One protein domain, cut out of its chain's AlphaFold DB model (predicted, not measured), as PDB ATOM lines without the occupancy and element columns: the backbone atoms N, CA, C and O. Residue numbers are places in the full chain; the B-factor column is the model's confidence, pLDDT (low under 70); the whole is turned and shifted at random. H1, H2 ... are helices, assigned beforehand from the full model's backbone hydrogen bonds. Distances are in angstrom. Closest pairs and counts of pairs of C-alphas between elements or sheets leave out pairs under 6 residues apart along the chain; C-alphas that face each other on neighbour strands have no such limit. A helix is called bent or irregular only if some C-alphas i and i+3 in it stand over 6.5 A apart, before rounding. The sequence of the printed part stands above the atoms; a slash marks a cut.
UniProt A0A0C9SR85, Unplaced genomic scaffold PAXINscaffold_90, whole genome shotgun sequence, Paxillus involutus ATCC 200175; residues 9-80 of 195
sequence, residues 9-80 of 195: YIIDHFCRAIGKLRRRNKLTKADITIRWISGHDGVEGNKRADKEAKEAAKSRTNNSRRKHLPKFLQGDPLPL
ATOM      1  N   TYR A   9      16.319  13.363 -15.361       82.81
ATOM      2  CA  TYR A   9      17.024  13.414 -14.076       82.81
ATOM      3  C   TYR A   9      16.082  13.235 -12.867       82.81
ATOM      4  O   TYR A   9      16.486  12.686 -11.841       82.81
ATOM      5  N   ILE A  10      14.810  13.646 -12.978       85.88
ATOM      6  CA  ILE A  10      13.797  13.467 -11.926       85.88
ATOM      7  C   ILE A  10      13.466  11.979 -11.757       85.88
ATOM      8  O   ILE A  10      13.348  11.506 -10.627       85.88
ATOM      9  N   ILE A  11      13.378  11.231 -12.862       85.81
ATOM     10  CA  ILE A  11      13.158   9.778 -12.845       85.81
ATOM     11  C   ILE A  11      14.344   9.086 -12.168       85.81
ATOM     12  O   ILE A  11      14.146   8.240 -11.298       85.81
ATOM     13  N   ASP A  12      15.574   9.507 -12.467       86.50
ATOM     14  CA  ASP A  12      16.770   8.957 -11.820       86.50
ATOM     15  C   ASP A  12      16.784   9.227 -10.310       86.50
ATOM     16  O   ASP A  12      17.189   8.375  -9.514       86.50
ATOM     17  N   HIS A  13      16.348  10.413  -9.878       88.19
ATOM     18  CA  HIS A  13      16.179  10.723  -8.456       88.19
ATOM     19  C   HIS A  13      15.085   9.868  -7.806       88.19
ATOM     20  O   HIS A  13      15.296   9.359  -6.701       88.19
ATOM     21  N   PHE A  14      13.958   9.659  -8.487       88.31
ATOM     22  CA  PHE A  14      12.855   8.820  -8.019       88.31
ATOM     23  C   PHE A  14      13.274   7.352  -7.857       88.31
ATOM     24  O   PHE A  14      13.112   6.776  -6.778       88.31
ATOM     25  N   CYS A  15      13.905   6.762  -8.874       88.75
ATOM     26  CA  CYS A  15      14.424   5.395  -8.825       88.75
ATOM     27  C   CYS A  15      15.457   5.225  -7.698       88.75
ATOM     28  O   CYS A  15      15.401   4.251  -6.940       88.75
ATOM     29  N   ARG A  16      16.356   6.205  -7.512       89.50
ATOM     30  CA  ARG A  16      17.311   6.220  -6.389       89.50
ATOM     31  C   ARG A  16      16.614   6.305  -5.029       89.50
ATOM     32  O   ARG A  16      17.050   5.633  -4.093       89.50
ATOM     33  N   ALA A  17      15.549   7.097  -4.902       89.69
ATOM     34  CA  ALA A  17      14.775   7.214  -3.667       89.69
ATOM     35  C   ALA A  17      14.081   5.891  -3.301       89.69
ATOM     36  O   ALA A  17      14.208   5.441  -2.162       89.69
ATOM     37  N   ILE A  18      13.454   5.215  -4.270       90.44
ATOM     38  CA  ILE A  18      12.860   3.883  -4.065       90.44
ATOM     39  C   ILE A  18      13.930   2.864  -3.668       90.44
ATOM     40  O   ILE A  18      13.740   2.108  -2.718       90.44
ATOM     41  N   GLY A  19      15.089   2.869  -4.334       90.31
ATOM     42  CA  GLY A  19      16.197   1.976  -3.990       90.31
ATOM     43  C   GLY A  19      16.751   2.200  -2.576       90.31
ATOM     44  O   GLY A  19      17.180   1.248  -1.923       90.31
ATOM     45  N   LYS A  20      16.745   3.442  -2.074       90.56
ATOM     46  CA  LYS A  20      17.101   3.751  -0.676       90.56
ATOM     47  C   LYS A  20      16.026   3.270   0.298       90.56
ATOM     48  O   LYS A  20      16.370   2.681   1.319       90.56
ATOM     49  N   LEU A  21      14.752   3.486  -0.027       91.38
ATOM     50  CA  LEU A  21      13.625   3.066   0.804       91.38
ATOM     51  C   LEU A  21      13.580   1.541   0.962       91.38
ATOM     52  O   LEU A  21      13.469   1.049   2.081       91.38
ATOM     53  N   ARG A  22      13.767   0.801  -0.140       92.56
ATOM     54  CA  ARG A  22      13.836  -0.665  -0.120       92.56
ATOM     55  C   ARG A  22      14.946  -1.184   0.782       92.56
ATOM     56  O   ARG A  22      14.691  -2.038   1.620       92.56
ATOM     57  N   ARG A  23      16.155  -0.624   0.667       91.44
ATOM     58  CA  ARG A  23      17.294  -1.009   1.515       91.44
ATOM     59  C   ARG A  23      17.048  -0.712   2.991       91.44
ATOM     60  O   ARG A  23      17.288  -1.574   3.825       91.44
ATOM     61  N   ARG A  24      16.554   0.489   3.307       93.62
ATOM     62  CA  ARG A  24      16.332   0.923   4.694       93.62
ATOM     63  C   ARG A  24      15.270   0.087   5.407       93.62
ATOM     64  O   ARG A  24      15.442  -0.223   6.578       93.62
ATOM     65  N   ASN A  25      14.210  -0.286   4.693       94.00
ATOM     66  CA  ASN A  25      13.051  -0.969   5.269       94.00
ATOM     67  C   ASN A  25      12.999  -2.469   4.930       94.00
ATOM     68  O   ASN A  25      11.984  -3.103   5.186       94.00
ATOM     69  N   LYS A  26      14.065  -3.028   4.332       92.69
ATOM     70  CA  LYS A  26      14.132  -4.424   3.855       92.69
ATOM     71  C   LYS A  26      12.952  -4.822   2.947       92.69
ATOM     72  O   LYS A  26      12.499  -5.959   2.977       92.69
ATOM     73  N   LEU A  27      12.470  -3.884   2.128       92.06
ATOM     74  CA  LEU A  27      11.356  -4.114   1.203       92.06
ATOM     75  C   LEU A  27      11.847  -4.745  -0.099       92.06
ATOM     76  O   LEU A  27      12.896  -4.392  -0.647       92.06
ATOM     77  N   THR A  28      11.027  -5.628  -0.637       89.50
ATOM     78  CA  THR A  28      11.242  -6.348  -1.883       89.50
ATOM     79  C   THR A  28      10.620  -5.615  -3.077       89.50
ATOM     80  O   THR A  28      10.060  -4.517  -2.981       89.50
ATOM     81  N   LYS A  29      10.734  -6.217  -4.267       83.62
ATOM     82  CA  LYS A  29      10.050  -5.731  -5.474       83.62
ATOM     83  C   LYS A  29       8.531  -5.939  -5.401       83.62
ATOM     84  O   LYS A  29       7.821  -5.204  -6.079       83.62
ATOM     85  N   ALA A  30       8.060  -6.900  -4.603       87.25
ATOM     86  CA  ALA A  30       6.637  -7.167  -4.422       87.25
ATOM     87  C   ALA A  30       5.956  -6.071  -3.585       87.25
ATOM     88  O   ALA A  30       4.850  -5.662  -3.917       87.25
ATOM     89  N   ASP A  31       6.657  -5.527  -2.586       91.56
ATOM     90  CA  ASP A  31       6.113  -4.488  -1.698       91.56
ATOM     91  C   ASP A  31       5.919  -3.137  -2.401       91.56
ATOM     92  O   ASP A  31       5.019  -2.368  -2.074       91.56
ATOM     93  N   ILE A  32       6.785  -2.820  -3.372       89.56
ATOM     94  CA  ILE A  32       6.702  -1.582  -4.155       89.56
ATOM     95  C   ILE A  32       6.935  -1.909  -5.622       89.56
ATOM     96  O   ILE A  32       8.076  -2.102  -6.043       89.56
ATOM     97  N   THR A  33       5.882  -1.883  -6.432       88.94
ATOM     98  CA  THR A  33       5.989  -2.041  -7.886       88.94
ATOM     99  C   THR A  33       5.906  -0.698  -8.599       88.94
ATOM    100  O   THR A  33       4.972   0.067  -8.380       88.94
ATOM    101  N   ILE A  34       6.849  -0.436  -9.503       86.50
ATOM    102  CA  ILE A  34       6.800   0.710 -10.416       86.50
ATOM    103  C   ILE A  34       6.224   0.204 -11.737       86.50
ATOM    104  O   ILE A  34       6.738  -0.768 -12.291       86.50
ATOM    105  N   ARG A  35       5.169   0.849 -12.235       86.56
ATOM    106  CA  ARG A  35       4.553   0.530 -13.525       86.56
ATOM    107  C   ARG A  35       4.482   1.786 -14.377       86.56
ATOM    108  O   ARG A  35       4.183   2.862 -13.869       86.56
ATOM    109  N   TRP A  36       4.768   1.631 -15.664       86.38
ATOM    110  CA  TRP A  36       4.477   2.668 -16.641       86.38
ATOM    111  C   TRP A  36       2.991   2.618 -16.989       86.38
ATOM    112  O   TRP A  36       2.418   1.536 -17.114       86.38
ATOM    113  N   ILE A  37       2.380   3.790 -17.123       85.81
ATOM    114  CA  ILE A  37       0.987   3.945 -17.533       85.81
ATOM    115  C   ILE A  37       0.985   4.944 -18.685       85.81
ATOM    116  O   ILE A  37       1.669   5.968 -18.620       85.81
ATOM    117  N   SER A  38       0.222   4.637 -19.729       83.81
ATOM    118  CA  SER A  38       0.024   5.547 -20.849       83.81
ATOM    119  C   SER A  38      -0.669   6.834 -20.395       83.81
ATOM    120  O   SER A  38      -1.545   6.848 -19.522       83.81
ATOM    121  N   GLY A  39      -0.258   7.950 -20.993       79.94
ATOM    122  CA  GLY A  39      -0.962   9.215 -20.835       79.94
ATOM    123  C   GLY A  39      -2.310   9.167 -21.554       79.94
ATOM    124  O   GLY A  39      -2.417   8.576 -22.617       79.94
ATOM    125  N   HIS A  40      -3.320   9.843 -21.003       76.38
ATOM    126  CA  HIS A  40      -4.649  10.012 -21.616       76.38
ATOM    127  C   HIS A  40      -5.557   8.765 -21.704       76.38
ATOM    128  O   HIS A  40      -6.715   8.917 -22.083       76.38
ATOM    129  N   ASP A  41      -5.135   7.601 -21.204       80.69
ATOM    130  CA  ASP A  41      -5.929   6.350 -21.167       80.69
ATOM    131  C   ASP A  41      -7.034   6.318 -20.088       80.69
ATOM    132  O   ASP A  41      -7.426   5.273 -19.578       80.69
ATOM    133  N   GLY A  42      -7.540   7.469 -19.654       81.25
ATOM    134  CA  GLY A  42      -8.693   7.490 -18.757       81.25
ATOM    135  C   GLY A  42      -8.410   7.236 -17.265       81.25
ATOM    136  O   GLY A  42      -9.274   7.584 -16.462       81.25
ATOM    137  N   VAL A  43      -7.233   6.719 -16.884       88.25
ATOM    138  CA  VAL A  43      -6.889   6.346 -15.494       88.25
ATOM    139  C   VAL A  43      -6.978   7.542 -14.541       88.25
ATOM    140  O   VAL A  43      -6.196   8.490 -14.634       88.25
ATOM    141  N   GLU A  44      -7.903   7.472 -13.581       90.75
ATOM    142  CA  GLU A  44      -8.252   8.591 -12.697       90.75
ATOM    143  C   GLU A  44      -7.059   9.115 -11.883       90.75
ATOM    144  O   GLU A  44      -6.805  10.317 -11.837       90.75
ATOM    145  N   GLY A  45      -6.250   8.219 -11.307       88.81
ATOM    146  CA  GLY A  45      -5.051   8.612 -10.558       88.81
ATOM    147  C   GLY A  45      -4.030   9.382 -11.405       88.81
ATOM    148  O   GLY A  45      -3.470  10.375 -10.944       88.81
ATOM    149  N   ASN A  46      -3.837   8.975 -12.667       90.25
ATOM    150  CA  ASN A  46      -2.934   9.655 -13.598       90.25
ATOM    151  C   ASN A  46      -3.480  11.038 -13.988       90.25
ATOM    152  O   ASN A  46      -2.748  12.025 -13.971       90.25
ATOM    153  N   LYS A  47      -4.788  11.136 -14.261       91.19
ATOM    154  CA  LYS A  47      -5.463  12.411 -14.552       91.19
ATOM    155  C   LYS A  47      -5.351  13.401 -13.395       91.19
ATOM    156  O   LYS A  47      -5.081  14.578 -13.628       91.19
ATOM    157  N   ARG A  48      -5.536  12.937 -12.154       92.31
ATOM    158  CA  ARG A  48      -5.378  13.771 -10.954       92.31
ATOM    159  C   ARG A  48      -3.947  14.281 -10.813       92.31
ATOM    160  O   ARG A  48      -3.759  15.478 -10.627       92.31
ATOM    161  N   ALA A  49      -2.950  13.409 -10.967       90.94
ATOM    162  CA  ALA A  49      -1.543  13.806 -10.911       90.94
ATOM    163  C   ALA A  49      -1.175  14.831 -12.004       90.94
ATOM    164  O   ALA A  49      -0.530  15.836 -11.709       90.94
ATOM    165  N   ASP A  50      -1.626  14.619 -13.243       89.94
ATOM    166  CA  ASP A  50      -1.418  15.550 -14.361       89.94
ATOM    167  C   ASP A  50      -2.101  16.908 -14.124       89.94
ATOM    168  O   ASP A  50      -1.511  17.956 -14.391       89.94
ATOM    169  N   LYS A  51      -3.317  16.915 -13.561       92.81
ATOM    170  CA  LYS A  51      -4.031  18.145 -13.186       92.81
ATOM    171  C   LYS A  51      -3.245  18.965 -12.159       92.81
ATOM    172  O   LYS A  51      -3.054  20.158 -12.380       92.81
ATOM    173  N   GLU A  52      -2.769  18.341 -11.082       92.31
ATOM    174  CA  GLU A  52      -1.967  19.018 -10.049       92.31
ATOM    175  C   GLU A  52      -0.635  19.536 -10.612       92.31
ATOM    176  O   GLU A  52      -0.241  20.676 -10.357       92.31
ATOM    177  N   ALA A  53       0.039  18.739 -11.449       90.31
ATOM    178  CA  ALA A  53       1.276  19.152 -12.108       90.31
ATOM    179  C   ALA A  53       1.062  20.373 -13.021       90.31
ATOM    180  O   ALA A  53       1.867  21.308 -13.013       90.31
ATOM    181  N   LYS A  54      -0.042  20.400 -13.779       90.81
ATOM    182  CA  LYS A  54      -0.431  21.547 -14.612       90.81
ATOM    183  C   LYS A  54      -0.774  22.774 -13.779       90.81
ATOM    184  O   LYS A  54      -0.395  23.873 -14.170       90.81
ATOM    185  N   GLU A  55      -1.468  22.608 -12.655       92.69
ATOM    186  CA  GLU A  55      -1.814  23.722 -11.768       92.69
ATOM    187  C   GLU A  55      -0.564  24.373 -11.170       92.69
ATOM    188  O   GLU A  55      -0.426  25.597 -11.230       92.69
ATOM    189  N   ALA A  56       0.390  23.566 -10.693       90.19
ATOM    190  CA  ALA A  56       1.686  24.050 -10.222       90.19
ATOM    191  C   ALA A  56       2.459  24.785 -11.336       90.19
ATOM    192  O   ALA A  56       3.039  25.843 -11.113       90.19
ATOM    193  N   ALA A  57       2.410  24.285 -12.575       88.31
ATOM    194  CA  ALA A  57       3.107  24.899 -13.704       88.31
ATOM    195  C   ALA A  57       2.539  26.264 -14.152       88.31
ATOM    196  O   ALA A  57       3.223  26.981 -14.884       88.31
ATOM    197  N   LYS A  58       1.320  26.649 -13.740       89.31
ATOM    198  CA  LYS A  58       0.707  27.935 -14.134       89.31
ATOM    199  C   LYS A  58       1.399  29.148 -13.517       89.31
ATOM    200  O   LYS A  58       1.529  30.175 -14.176       89.31
ATOM    201  N   SER A  59       1.791  29.059 -12.246       86.50
ATOM    202  CA  SER A  59       2.357  30.185 -11.502       86.50
ATOM    203  C   SER A  59       3.175  29.706 -10.313       86.50
ATOM    204  O   SER A  59       2.828  28.736  -9.644       86.50
ATOM    205  N   ARG A  60       4.207  30.477  -9.958       83.06
ATOM    206  CA  ARG A  60       5.016  30.235  -8.756       83.06
ATOM    207  C   ARG A  60       4.191  30.262  -7.463       83.06
ATOM    208  O   ARG A  60       4.604  29.650  -6.487       83.06
ATOM    209  N   THR A  61       3.046  30.946  -7.453       88.06
ATOM    210  CA  THR A  61       2.113  30.988  -6.311       88.06
ATOM    211  C   THR A  61       1.406  29.657  -6.068       88.06
ATOM    212  O   THR A  61       1.037  29.375  -4.934       88.06
ATOM    213  N   ASN A  62       1.255  28.835  -7.108       89.38
ATOM    214  CA  ASN A  62       0.608  27.525  -7.032       89.38
ATOM    215  C   ASN A  62       1.586  26.423  -6.602       89.38
ATOM    216  O   ASN A  62       1.182  25.297  -6.320       89.38
ATOM    217  N   ASN A  63       2.884  26.733  -6.550       87.25
ATOM    218  CA  ASN A  63       3.895  25.773  -6.145       87.25
ATOM    219  C   ASN A  63       3.799  25.473  -4.650       87.25
ATOM    220  O   ASN A  63       3.587  26.356  -3.815       87.25
ATOM    221  N   SER A  64       4.073  24.219  -4.292       87.12
ATOM    222  CA  SER A  64       4.269  23.848  -2.895       87.12
ATOM    223  C   SER A  64       5.398  24.669  -2.265       87.12
ATOM    224  O   SER A  64       6.400  24.999  -2.905       87.12
ATOM    225  N   ARG A  65       5.263  24.962  -0.965       88.56
ATOM    226  CA  ARG A  65       6.325  25.617  -0.187       88.56
ATOM    227  C   ARG A  65       7.619  24.807  -0.297       88.56
ATOM    228  O   ARG A  65       7.580  23.583  -0.199       88.56
ATOM    229  N   ARG A  66       8.768  25.485  -0.397       86.81
ATOM    230  CA  ARG A  66      10.089  24.845  -0.578       86.81
ATOM    231  C   ARG A  66      10.353  23.718   0.427       86.81
ATOM    232  O   ARG A  66      10.821  22.661   0.031       86.81
ATOM    233  N   LYS A  67       9.958  23.896   1.692       89.38
ATOM    234  CA  LYS A  67      10.099  22.883   2.756       89.38
ATOM    235  C   LYS A  67       9.360  21.559   2.504       89.38
ATOM    236  O   LYS A  67       9.734  20.550   3.086       89.38
ATOM    237  N   HIS A  68       8.320  21.558   1.668       88.62
ATOM    238  CA  HIS A  68       7.551  20.355   1.319       88.62
ATOM    239  C   HIS A  68       8.068  19.675   0.045       88.62
ATOM    240  O   HIS A  68       7.634  18.572  -0.276       88.62
ATOM    241  N   LEU A  69       8.985  20.308  -0.693       87.81
ATOM    242  CA  LEU A  69       9.579  19.700  -1.877       87.81
ATOM    243  C   LEU A  69      10.603  18.628  -1.475       87.81
ATOM    244  O   LEU A  69      11.237  18.747  -0.427       87.81
ATOM    245  N   PRO A  70      10.835  17.598  -2.300       86.50
ATOM    246  CA  PRO A  70      11.965  16.690  -2.129       86.50
ATOM    247  C   PRO A  70      13.298  17.437  -1.983       86.50
ATOM    248  O   PRO A  70      13.535  18.399  -2.707       86.50
ATOM    249  N   LYS A  71      14.207  16.968  -1.111       85.25
ATOM    250  CA  LYS A  71      15.502  17.634  -0.837       85.25
ATOM    251  C   LYS A  71      16.301  17.994  -2.098       85.25
ATOM    252  O   LYS A  71      16.900  19.058  -2.148       85.25
ATOM    253  N   PHE A  72      16.268  17.146  -3.130       83.81
ATOM    254  CA  PHE A  72      16.975  17.402  -4.392       83.81
ATOM    255  C   PHE A  72      16.385  18.565  -5.217       83.81
ATOM    256  O   PHE A  72      17.047  19.064  -6.114       83.81
ATOM    257  N   LEU A  73      15.163  19.010  -4.903       86.44
ATOM    258  CA  LEU A  73      14.495  20.189  -5.470       86.44
ATOM    259  C   LEU A  73      14.543  21.406  -4.521       86.44
ATOM    260  O   LEU A  73      14.049  22.480  -4.859       86.44
ATOM    261  N   GLN A  74      15.117  21.249  -3.321       88.25
ATOM    262  CA  GLN A  74      15.312  22.321  -2.335       88.25
ATOM    263  C   GLN A  74      16.684  22.999  -2.443       88.25
ATOM    264  O   GLN A  74      16.987  23.853  -1.612       88.25
ATOM    265  N   GLY A  75      17.523  22.607  -3.400       82.69
ATOM    266  CA  GLY A  75      18.860  23.159  -3.606       82.69
ATOM    267  C   GLY A  75      18.902  24.088  -4.814       82.69
ATOM    268  O   GLY A  75      18.142  25.062  -4.887       82.69
ATOM    269  N   ASP A  76      19.787  23.749  -5.744       79.69
ATOM    270  CA  ASP A  76      20.048  24.497  -6.969       79.69
ATOM    271  C   ASP A  76      18.799  24.666  -7.849       79.69
ATOM    272  O   ASP A  76      17.868  23.848  -7.800       79.69
ATOM    273  N   PRO A  77      18.750  25.736  -8.664       78.50
ATOM    274  CA  PRO A  77      17.698  25.902  -9.647       78.50
ATOM    275  C   PRO A  77      17.679  24.727 -10.625       78.50
ATOM    276  O   PRO A  77      18.714  24.171 -10.994       78.50
ATOM    277  N   LEU A  78      16.476  24.362 -11.074       81.06
ATOM    278  CA  LEU A  78      16.337  23.309 -12.069       81.06
ATOM    279  C   LEU A  78      17.031  23.720 -13.376       81.06
ATOM    280  O   LEU A  78      16.970  24.895 -13.753       81.06
ATOM    281  N   PRO A  79      17.627  22.759 -14.105       82.06
ATOM    282  CA  PRO A  79      18.168  23.023 -15.427       82.06
ATOM    283  C   PRO A  79      17.121  23.660 -16.338       82.06
ATOM    284  O   PRO A  79      15.940  23.291 -16.315       82.06
ATOM    285  N   LEU A  80      17.566  24.591 -17.181       80.56
ATOM    286  CA  LEU A  80      16.700  25.206 -18.176       80.56
ATOM    287  C   LEU A  80      16.162  24.140 -19.131       80.56
ATOM    288  O   LEU A  80      16.904  23.360 -19.731       80.56
TER     289      LEU A  80
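This is residues 9 to 80 of the 195 residues of an uncharacterized protein of Paxillus involutus ATCC 200175 (UniProt A0A0C9SR85). The model is a loose, open frame with a hollow middle: helix H1 makes one side, the long link of residues 26 to 43 leads away from its end to helix H2 on another side, and the stretch 59 to 80 bends back from H2 toward the region where H1 began. The two helices do not pack on each other. The printed part has 72 residues with two named helices, H1 then H2, and no named strand; the class is all helix, though under half of the residues, 32 of 72, are in named elements. The whole is loose, with a radius of gyration of the C-alphas of 14.9 A and spans of 39 by 35 by 21 A.

H1 is residues 9 to 25, 24.4 A from first to last C-alpha; it begins at C-alpha 9 (17.024, 13.414, -14.076) and ends at C-alpha 25 (13.051, -0.969, 5.269). H2 is residues 44 to 58, 21.4 A long, from C-alpha 44 (-8.252, 8.591, -12.697) to C-alpha 58 (0.707, 27.935, -14.134). Residues 60 to 62, 66 to 68 and 71 to 73 are short helical runs that bear no name.

H1 and H2 are apart, with no C-alpha of the one within 8 A of the other. Along H1 y falls and z rises; along H2 x and y rise. In H1 and H2 every O i to N i+4 pair is within hydrogen-bond range. Neither helix is bent.

The C-alphas of Lys 26 and Ser 59, the two farthest apart, are 39.7 A apart, while those of Tyr 9 and Leu 80 are 12.5 A apart. The link from H1 to H2, 18 residues, is long; its C-alphas lie 12 to 22 A from the mean of the C-alphas, and those of residues 59 to 80 lie 9 to 19 A from it. The printed part has no cut. Its mean pLDDT is 87.6, and no printed residue is under 70.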